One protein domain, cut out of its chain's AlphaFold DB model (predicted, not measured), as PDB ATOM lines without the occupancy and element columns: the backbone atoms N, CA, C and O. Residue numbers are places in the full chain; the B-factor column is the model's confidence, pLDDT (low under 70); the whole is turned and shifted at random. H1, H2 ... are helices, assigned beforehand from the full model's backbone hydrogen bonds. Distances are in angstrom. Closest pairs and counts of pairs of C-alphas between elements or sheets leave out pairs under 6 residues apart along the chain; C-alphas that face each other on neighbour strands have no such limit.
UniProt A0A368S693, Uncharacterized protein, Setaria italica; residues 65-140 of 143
ATOM      1  N   GLY A  65     176.810 179.047 117.975       84.38
ATOM      2  CA  GLY A  65     176.126 179.534 119.170       84.38
ATOM      3  C   GLY A  65     175.474 180.909 118.990       84.38
ATOM      4  O   GLY A  65     175.242 181.395 117.885       84.38
ATOM      5  N   SER A  66     175.147 181.568 120.100       80.50
ATOM      6  CA  SER A  66     174.680 182.960 120.063       80.50
ATOM      7  C   SER A  66     175.848 183.933 120.233       80.50
ATOM      8  O   SER A  66     176.795 183.649 120.963       80.50
ATOM      9  N   ARG A  67     175.746 185.151 119.677       74.88
ATOM     10  CA  ARG A  67     176.735 186.223 119.945       74.88
ATOM     11  C   ARG A  67     176.896 186.538 121.439       74.88
ATOM     12  O   ARG A  67     177.955 186.982 121.868       74.88
ATOM     13  N   HIS A  68     175.854 186.288 122.232       84.19
ATOM     14  CA  HIS A  68     175.878 186.466 123.683       84.19
ATOM     15  C   HIS A  68     176.638 185.349 124.407       84.19
ATOM     16  O   HIS A  68     177.144 185.588 125.501       84.19
ATOM     17  N   CYS A  69     176.752 184.155 123.813       86.50
ATOM     18  CA  CYS A  69     177.497 183.043 124.397       86.50
ATOM     19  C   CYS A  69     178.957 183.435 124.621       86.50
ATOM     20  O   CYS A  69     179.436 183.383 125.752       86.50
ATOM     21  N   THR A  70     179.637 183.904 123.570       85.81
ATOM     22  CA  THR A  70     181.062 184.243 123.645       85.81
ATOM     23  C   THR A  70     181.310 185.351 124.659       85.81
ATOM     24  O   THR A  70     182.187 185.219 125.504       85.81
ATOM     25  N   PHE A  71     180.497 186.409 124.636       86.44
ATOM     26  CA  PHE A  71     180.641 187.540 125.551       86.44
ATOM     27  C   PHE A  71     180.442 187.139 127.022       86.44
ATOM     28  O   PHE A  71     181.302 187.410 127.860       86.44
ATOM     29  N   ASN A  72     179.346 186.442 127.335       89.38
ATOM     30  CA  ASN A  72     179.049 186.025 128.707       89.38
ATOM     31  C   ASN A  72     180.053 184.987 129.219       89.38
ATOM     32  O   ASN A  72     180.468 185.044 130.376       89.38
ATOM     33  N   CYS A  73     180.470 184.062 128.351       90.44
ATOM     34  CA  CYS A  73     181.475 183.066 128.690       90.44
ATOM     35  C   CYS A  73     182.823 183.728 128.982       90.44
ATOM     36  O   CYS A  73     183.424 183.425 130.008       90.44
ATOM     37  N   LEU A  74     183.273 184.663 128.139       90.50
ATOM     38  CA  LEU A  74     184.539 185.370 128.336       90.50
ATOM     39  C   LEU A  74     184.576 186.114 129.669       90.50
ATOM     40  O   LEU A  74     185.544 185.977 130.413       90.50
ATOM     41  N   ILE A  75     183.513 186.852 129.999       90.62
ATOM     42  CA  ILE A  75     183.427 187.596 131.262       90.62
ATOM     43  C   ILE A  75     183.481 186.648 132.462       90.62
ATOM     44  O   ILE A  75     184.268 186.866 133.386       90.62
ATOM     45  N   GLY A  76     182.667 185.586 132.448       91.56
ATOM     46  CA  GLY A  76     182.630 184.613 133.539       91.56
ATOM     47  C   GLY A  76     183.947 183.851 133.686       91.56
ATOM     48  O   GLY A  76     184.464 183.710 134.793       91.56
ATOM     49  N   CYS A  77     184.519 183.413 132.566       91.38
ATOM     50  CA  CYS A  77     185.770 182.670 132.532       91.38
ATOM     51  C   CYS A  77     186.939 183.525 133.019       91.38
ATOM     52  O   CYS A  77     187.687 183.082 133.886       91.38
ATOM     53  N   LYS A  78     187.071 184.761 132.521       91.44
ATOM     54  CA  LYS A  78     188.162 185.657 132.912       91.44
ATOM     55  C   LYS A  78     188.117 185.962 134.405       91.44
ATOM     56  O   LYS A  78     189.103 185.727 135.090       91.44
ATOM     57  N   SER A  79     186.953 186.365 134.916       90.56
ATOM     58  CA  SER A  79     186.763 186.646 136.346       90.56
ATOM     59  C   SER A  79     187.082 185.431 137.227       90.56
ATOM     60  O   SER A  79     187.789 185.541 138.233       90.56
ATOM     61  N   SER A  80     186.621 184.241 136.826       90.50
ATOM     62  CA  SER A  80     186.897 183.001 137.556       90.50
ATOM     63  C   SER A  80     188.378 182.614 137.507       90.50
ATOM     64  O   SER A  80     188.939 182.223 138.531       90.50
ATOM     65  N   CYS A  81     189.020 182.762 136.349       90.38
ATOM     66  CA  CYS A  81     190.426 182.432 136.151       90.38
ATOM     67  C   CYS A  81     191.348 183.386 136.921       90.38
ATOM     68  O   CYS A  81     192.214 182.927 137.662       90.38
ATOM     69  N   GLU A  82     191.113 184.697 136.836       90.75
ATOM     70  CA  GLU A  82     191.859 185.703 137.600       90.75
ATOM     71  C   GLU A  82     191.720 185.459 139.107       90.75
ATOM     72  O   GLU A  82     192.713 185.465 139.834       90.75
ATOM     73  N   SER A  83     190.506 185.154 139.576       90.25
ATOM     74  CA  SER A  83     190.258 184.807 140.980       90.25
ATOM     75  C   SER A  83     191.025 183.553 141.412       90.25
ATOM     76  O   SER A  83     191.635 183.539 142.480       90.25
ATOM     77  N   ALA A  84     191.041 182.509 140.577       88.69
ATOM     78  CA  ALA A  84     191.779 181.277 140.850       88.69
ATOM     79  C   ALA A  84     193.297 181.518 140.891       88.69
ATOM     80  O   ALA A  84     193.973 181.022 141.792       88.69
ATOM     81  N   CYS A  85     193.827 182.315 139.963       89.31
ATOM     82  CA  CYS A  85     195.238 182.689 139.927       89.31
ATOM     83  C   CYS A  85     195.655 183.510 141.151       89.31
ATOM     84  O   CYS A  85     196.668 183.205 141.776       89.31
ATOM     85  N   ASN A  86     194.844 184.492 141.548       88.25
ATOM     86  CA  ASN A  86     195.104 185.310 142.735       88.25
ATOM     87  C   ASN A  86     195.007 184.501 144.039       88.25
ATOM     88  O   ASN A  86     195.690 184.813 145.010       88.25
ATOM     89  N   GLY A  87     194.192 183.442 144.058       86.06
ATOM     90  CA  GLY A  87     194.094 182.497 145.170       86.06
ATOM     91  C   GLY A  87     195.206 181.442 145.222       86.06
ATOM     92  O   GLY A  87     195.153 180.569 146.085       86.06
ATOM     93  N   GLY A  88     196.182 181.476 144.305       82.31
ATOM     94  CA  GLY A  88     197.255 180.479 144.228       82.31
ATOM     95  C   GLY A  88     196.781 179.097 143.767       82.31
ATOM     96  O   GLY A  88     197.411 178.091 144.093       82.31
ATOM     97  N   SER A  89     195.660 179.027 143.042       84.62
ATOM     98  CA  SER A  89     195.106 177.759 142.571       84.62
ATOM     99  C   SER A  89     196.065 177.061 141.600       84.62
ATOM    100  O   SER A  89     196.541 177.699 140.655       84.62
ATOM    101  N   PRO A  90     196.267 175.736 141.724       81.19
ATOM    102  CA  PRO A  90     197.030 174.960 140.747       81.19
ATOM    103  C   PRO A  90     196.349 174.898 139.370       81.19
ATOM    104  O   PRO A  90     196.967 174.472 138.401       81.19
ATOM    105  N   THR A  91     195.081 175.313 139.266       82.12
ATOM    106  CA  THR A  91     194.350 175.415 137.994       82.12
ATOM    107  C   THR A  91     194.644 176.704 137.226       82.12
ATOM    108  O   THR A  91     194.105 176.891 136.138       82.12
ATOM    109  N   CYS A  92     195.448 177.611 137.787       86.25
ATOM    110  CA  CYS A  92     195.875 178.809 137.083       86.25
ATOM    111  C   CYS A  92     196.759 178.420 135.882       86.25
ATOM    112  O   CYS A  92     197.693 177.629 136.049       86.25
ATOM    113  N   PRO A  93     196.491 178.946 134.675       84.94
ATOM    114  CA  PRO A  93     197.292 178.633 133.502       84.94
ATOM    115  C   PRO A  93     198.761 179.034 133.688       84.94
ATOM    116  O   PRO A  93     199.097 179.990 134.393       84.94
ATOM    117  N   SER A  94     199.654 178.300 133.022       79.62
ATOM    118  CA  SER A  94     201.080 178.624 132.975       79.62
ATOM    119  C   SER A  94     201.262 179.992 132.308       79.62
ATOM    120  O   SER A  94     201.068 180.129 131.105       79.62
ATOM    121  N   GLY A  95     201.566 181.012 133.112       81.25
ATOM    122  CA  GLY A  95     201.515 182.427 132.717       81.25
ATOM    123  C   GLY A  95     200.680 183.302 133.658       81.25
ATOM    124  O   GLY A  95     200.630 184.515 133.485       81.25
ATOM    125  N   GLY A  96     200.060 182.716 134.686       85.62
ATOM    126  CA  GLY A  96     199.348 183.478 135.704       85.62
ATOM    127  C   GLY A  96     198.036 184.065 135.180       85.62
ATOM    128  O   GLY A  96     197.471 183.598 134.191       85.62
ATOM    129  N   ALA A  97     197.567 185.128 135.833       86.75
ATOM    130  CA  ALA A  97     196.346 185.830 135.438       86.75
ATOM    131  C   ALA A  97     196.399 186.370 133.992       86.75
ATOM    132  O   ALA A  97     195.370 186.441 133.326       86.75
ATOM    133  N   GLU A  98     197.585 186.686 133.462       86.12
ATOM    134  CA  GLU A  98     197.747 187.184 132.087       86.12
ATOM    135  C   GLU A  98     197.430 186.116 131.025       86.12
ATOM    136  O   GLU A  98     196.950 186.437 129.937       86.12
ATOM    137  N   ALA A  99     197.614 184.832 131.350       90.25
ATOM    138  CA  ALA A  99     197.260 183.722 130.467       90.25
ATOM    139  C   ALA A  99     195.761 183.363 130.507       90.25
ATOM    140  O   ALA A  99     195.300 182.557 129.692       90.25
ATOM    141  N   CYS A 100     194.977 183.964 131.407       88.38
ATOM    142  CA  CYS A 100     193.535 183.732 131.482       88.38
ATOM    143  C   CYS A 100     192.800 184.206 130.226       88.38
ATOM    144  O   CYS A 100     191.915 183.508 129.743       88.38
ATOM    145  N   ASP A 101     193.179 185.354 129.662       88.44
ATOM    146  CA  ASP A 101     192.506 185.943 128.498       88.44
ATOM    147  C   ASP A 101     192.570 185.048 127.235       88.44
ATOM    148  O   ASP A 101     191.510 184.662 126.725       88.44
ATOM    149  N   PRO A 102     193.754 184.587 126.770       89.12
ATOM    150  CA  PRO A 102     193.835 183.671 125.628       89.12
ATOM    151  C   PRO A 102     193.246 182.279 125.923       89.12
ATOM    152  O   PRO A 102     192.641 181.662 125.038       89.12
ATOM    153  N   THR A 103     193.363 181.790 127.165       89.56
ATOM    154  CA  THR A 103     192.783 180.500 127.585       89.56
ATOM    155  C   THR A 103     191.256 180.540 127.529       89.56
ATOM    156  O   THR A 103     190.619 179.656 126.948       89.56
ATOM    157  N   CYS A 104     190.657 181.596 128.081       90.31
ATOM    158  CA  CYS A 104     189.218 181.810 128.070       90.31
ATOM    159  C   CYS A 104     188.692 182.080 126.665       90.31
ATOM    160  O   CYS A 104     187.650 181.543 126.305       90.31
ATOM    161  N   THR A 105     189.422 182.834 125.841       89.94
ATOM    162  CA  THR A 105     189.060 183.059 124.434       89.94
ATOM    163  C   THR A 105     188.967 181.753 123.662       89.94
ATOM    164  O   THR A 105     187.971 181.513 122.981       89.94
ATOM    165  N   THR A 106     189.950 180.870 123.828       89.00
ATOM    166  CA  THR A 106     189.945 179.556 123.175       89.00
ATOM    167  C   THR A 106     188.803 178.675 123.686       89.00
ATOM    168  O   THR A 106     188.017 178.157 122.893       89.00
ATOM    169  N   THR A 107     188.666 178.555 125.011       88.88
ATOM    170  CA  THR A 107     187.658 177.698 125.658       88.88
ATOM    171  C   THR A 107     186.237 178.146 125.323       88.88
ATOM    172  O   THR A 107     185.399 177.341 124.918       88.88
ATOM    173  N   CYS A 108     185.961 179.443 125.448       89.62
ATOM    174  CA  CYS A 108     184.661 180.014 125.125       89.62
ATOM    175  C   CYS A 108     184.388 179.996 123.624       89.62
ATOM    176  O   CYS A 108     183.251 179.759 123.228       89.62
ATOM    177  N   GLY A 109     185.412 180.199 122.791       87.62
ATOM    178  CA  GLY A 109     185.305 180.057 121.343       87.62
ATOM    179  C   GLY A 109     184.821 178.665 120.946       87.62
ATOM    180  O   GLY A 109     183.822 178.558 120.243       87.62
ATOM    181  N   GLN A 110     185.464 177.610 121.456       86.88
ATOM    182  CA  GLN A 110     185.051 176.224 121.202       86.88
ATOM    183  C   GLN A 110     183.664 175.925 121.773       86.88
ATOM    184  O   GLN A 110     182.762 175.562 121.027       86.88
ATOM    185  N   ASN A 111     183.449 176.185 123.065       87.88
ATOM    186  CA  ASN A 111     182.179 175.880 123.725       87.88
ATOM    187  C   ASN A 111     180.975 176.598 123.089       87.88
ATOM    188  O   ASN A 111     179.863 176.071 123.091       87.88
ATOM    189  N   CYS A 112     181.169 177.807 122.563       88.06
ATOM    190  CA  CYS A 112     180.116 178.523 121.850       88.06
ATOM    191  C   CYS A 112     179.993 178.078 120.391       88.06
ATOM    192  O   CYS A 112     178.882 178.044 119.876       88.06
ATOM    193  N   TYR A 113     181.089 177.701 119.730       86.50
ATOM    194  CA  TYR A 113     181.038 177.141 118.380       86.50
ATOM    195  C   TYR A 113     180.300 175.798 118.343       86.50
ATOM    196  O   TYR A 113     179.500 175.562 117.441       86.50
ATOM    197  N   ASP A 114     180.495 174.951 119.351       87.31
ATOM    198  CA  ASP A 114     179.840 173.644 119.451       87.31
ATOM    199  C   ASP A 114     178.330 173.738 119.730       87.31
ATOM    200  O   ASP A 114     177.609 172.750 119.588       87.31
ATOM    201  N   GLN A 115     177.828 174.921 120.094       88.31
ATOM    202  CA  GLN A 115     176.400 175.151 120.272       88.31
ATOM    203  C   GLN A 115     175.701 175.450 118.946       88.31
ATOM    204  O   GLN A 115     176.181 176.219 118.109       88.31
ATOM    205  N   GLU A 116     174.499 174.890 118.809       88.19
ATOM    206  CA  GLU A 116     173.568 175.228 117.734       88.19
ATOM    207  C   GLU A 116     173.240 176.729 117.791       88.19
ATOM    208  O   GLU A 116     172.991 177.287 118.866       88.19
ATOM    209  N   GLN A 117     173.208 177.400 116.636       88.06
ATOM    210  CA  GLN A 117     172.716 178.774 116.587       88.06
ATOM    211  C   GLN A 117     171.223 178.803 116.954       88.06
ATOM    212  O   GLN A 117     170.494 177.849 116.654       88.06
ATOM    213  N   PRO A 118     170.719 179.904 117.541       86.25
ATOM    214  CA  PRO A 118     169.303 180.037 117.892       86.25
ATOM    215  C   PRO A 118     168.363 179.778 116.706       86.25
ATOM    216  O   PRO A 118     167.253 179.277 116.880       86.25
ATOM    217  N   GLU A 119     168.825 180.089 115.494       90.31
ATOM    218  CA  GLU A 119     168.088 179.914 114.244       90.31
ATOM    219  C   GLU A 119     168.117 178.481 113.685       90.31
ATOM    220  O   GLU A 119     167.308 178.166 112.810       90.31
ATOM    221  N   TYR A 120     168.969 177.582 114.193       91.19
ATOM    222  CA  TYR A 120     169.099 176.218 113.666       91.19
ATOM    223  C   TYR A 120     167.804 175.408 113.795       91.19
ATOM    224  O   TYR A 120     167.298 174.869 112.809       91.19
ATOM    225  N   ARG A 121     167.217 175.358 114.998       90.56
ATOM    226  CA  ARG A 121     165.971 174.612 115.254       90.56
ATOM    227  C   ARG A 121     164.772 175.187 114.485       90.56
ATOM    228  O   ARG A 121     164.054 174.396 113.864       90.56
ATOM    229  N   PRO A 122     164.554 176.517 114.455       93.12
ATOM    230  CA  PRO A 122     163.560 177.131 113.576       93.12
ATOM    231  C   PRO A 122     163.776 176.813 112.093       93.12
ATOM    232  O   PRO A 122     162.815 176.462 111.410       93.12
ATOM    233  N   CYS A 123     165.020 176.879 111.603       93.50
ATOM    234  CA  CYS A 123     165.360 176.536 110.221       93.50
ATOM    235  C   CYS A 123     164.975 175.087 109.903       93.50
ATOM    236  O   CYS A 123     164.237 174.848 108.945       93.50
ATOM    237  N   LEU A 124     165.403 174.130 110.739       93.94
ATOM    238  CA  LEU A 124     165.081 172.714 110.558       93.94
ATOM    239  C   LEU A 124     163.572 172.499 110.488       93.94
ATOM    240  O   LEU A 124     163.087 171.844 109.569       93.94
ATOM    241  N   SER A 125     162.824 173.089 111.423       92.31
ATOM    242  CA  SER A 125     161.367 172.968 111.466       92.31
ATOM    243  C   SER A 125     160.703 173.544 110.211       92.31
ATOM    244  O   SER A 125     159.867 172.873 109.603       92.31
ATOM    245  N   ALA A 126     161.101 174.745 109.784       93.62
ATOM    246  CA  ALA A 126     160.529 175.412 108.619       93.62
ATOM    247  C   ALA A 126     160.814 174.645 107.318       93.62
ATOM    248  O   ALA A 126     159.892 174.378 106.542       93.62
ATOM    249  N   VAL A 127     162.068 174.238 107.095       94.25
ATOM    250  CA  VAL A 127     162.467 173.498 105.888       94.25
ATOM    251  C   VAL A 127     161.826 172.112 105.863       94.25
ATOM    252  O   VAL A 127     161.296 171.696 104.829       94.25
ATOM    253  N   PHE A 128     161.826 171.409 106.999       94.38
ATOM    254  CA  PHE A 128     161.200 170.098 107.120       94.38
ATOM    255  C   PHE A 128     159.697 170.169 106.850       94.38
ATOM    256  O   PHE A 128     159.179 169.398 106.044       94.38
ATOM    257  N   GLN A 129     158.990 171.110 107.481       92.25
ATOM    258  CA  GLN A 129     157.545 171.242 107.323       92.25
ATOM    259  C   GLN A 129     157.168 171.662 105.896       92.25
ATOM    260  O   GLN A 129     156.211 171.118 105.350       92.25
ATOM    261  N   GLY A 130     157.933 172.565 105.270       92.19
ATOM    262  CA  GLY A 130     157.751 172.933 103.863       92.19
ATOM    263  C   GLY A 130     157.899 171.729 102.931       92.19
ATOM    264  O   GLY A 130     156.988 171.421 102.168       92.19
ATOM    265  N   CYS A 131     158.992 170.975 103.074       93.25
ATOM    266  CA  CYS A 131     159.216 169.755 102.298       93.25
ATOM    267  C   CYS A 131     158.125 168.699 102.533       93.25
ATOM    268  O   CYS A 131     157.645 168.072 101.588       93.25
ATOM    269  N   LYS A 132     157.700 168.510 103.788       92.25
ATOM    270  CA  LYS A 132     156.641 167.557 104.124       92.25
ATOM    271  C   LYS A 132     155.327 167.950 103.451       92.25
ATOM    272  O   LYS A 132     154.694 167.097 102.844       92.25
ATOM    273  N   ASN A 133     154.949 169.227 103.509       91.50
ATOM    274  CA  ASN A 133     153.734 169.730 102.870       91.50
ATOM    275  C   ASN A 133     153.761 169.507 101.347       91.50
ATOM    276  O   ASN A 133     152.770 169.049 100.786       91.50
ATOM    277  N   GLU A 134     154.896 169.784 100.694       90.62
ATOM    278  CA  GLU A 134     155.099 169.521  99.261       90.62
ATOM    279  C   GLU A 134     154.945 168.028  98.934       90.62
ATOM    280  O   GLU A 134     154.223 167.657  98.006       90.62
ATOM    281  N   CYS A 135     155.576 167.158  99.724       89.25
ATOM    282  CA  CYS A 135     155.506 165.713  99.536       89.25
ATOM    283  C   CYS A 135     154.087 165.167  99.760       89.25
ATOM    284  O   CYS A 135     153.580 164.392  98.949       89.25
ATOM    285  N   GLU A 136     153.396 165.614 100.810       89.88
ATOM    286  CA  GLU A 136     152.006 165.237 101.067       89.88
ATOM    287  C   GLU A 136     151.061 165.723  99.964       89.88
ATOM    288  O   GLU A 136     150.125 165.006  99.603       89.88
ATOM    289  N   ALA A 137     151.289 166.922  99.420       88.19
ATOM    290  CA  ALA A 137     150.528 167.446  98.292       88.19
ATOM    291  C   ALA A 137     150.746 166.595  97.034       88.19
ATOM    292  O   ALA A 137     149.772 166.245  96.372       88.19
ATOM    293  N   ALA A 138     151.983 166.171  96.754       87.94
ATOM    294  CA  ALA A 138     152.283 165.252  95.656       87.94
ATOM    295  C   ALA A 138     151.595 163.886  95.841       87.94
ATOM    296  O   ALA A 138     150.988 163.374  94.905       87.94
ATOM    297  N   CYS A 139     151.583 163.332  97.058       85.62
ATOM    298  CA  CYS A 139     150.846 162.099  97.364       85.62
ATOM    299  C   CYS A 139     149.317 162.257  97.220       85.62
ATOM    300  O   CYS A 139     148.607 161.265  97.077       85.62
ATOM    301  N   LYS A 140     148.784 163.483  97.314       82.62
ATOM    302  CA  LYS A 140     147.351 163.793  97.160       82.62
ATOM    303  C   LYS A 140     146.947 164.159  95.734       82.62
ATOM    304  O   LYS A 140     145.803 163.906  95.375       82.62
TER     305      LYS A 140
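Overview. This is residues 65 to 140 of the 143 residues of an uncharacterized protein of Setaria italica (UniProt A0A368S693). A two-helix hairpin, H1 and H2 folded back side by side, makes the body, and a third helix, H3, sticks out with residues 121 to 140 as a long arm from the end of the body opposite the loop that joins H1 to H2. This arm makes much of the length, and H3 touches neither of the other two helices. The printed part has 76 residues with three named helices, in the order H1, H2, H3, and no named strand; the class is all helix. The whole is extended, with a radius of gyration of the C-alphas of 21.0 A and spans of 71 by 17 by 15 A.

Arrangement. H1, residues 67 to 86, leads by a short link of 9 residues to H2, residues 96 to 113. H1 and H2 form a helical hairpin: they touch, with 24 pairs of C-alphas within 8 A. Their closest C-alphas, those of Glu 82 and Ala 97, are 5.0 A apart. They run opposite ways at a shallow tilt of 28 degrees, and their centres are 8.0 A apart. H2 has a kink of 29 degrees near residue 103. A short link of 6 residues leads on to H3, residues 120 to 140. H3 is apart from H1 and apart from H2. In H3 every O i to N i+4 pair is within hydrogen-bond range; in H1 15 of 16 such pairs are, and in H2 11 of 14.

Along the chain. H1 begins with Arg 67, its C-alpha at (176.735, 186.223, 119.945), and ends with Asn 86; it measures 29.3 A from first to last C-alpha. H2 runs from Gly 96, C-alpha at (199.348, 183.478, 135.704), to Tyr 113, over 26.0 A. H3, the longest helix with 21 residues, runs from Tyr 120 to Lys 140 over 30.0 A, and its last C-alpha is at (147.351, 163.793, 97.160).

Size, cuts and confidence. The outline is a rod. The two C-alphas farthest apart, those of Gly 88 and Lys 140, are 70.6 A apart, while those of the first and last printed residues, Gly 65 and Lys 140, are 39.5 A apart. Residues 121 to 140, which belong to H3, stand free. Without them the body has 56 residues, spans 42 by 15 by 14 A and has a radius of gyration of 12.6 A. The printed part has no cut, and neither of its two links is long. The mean pLDDT of the printed part is 88.4, and no printed residue is under 70.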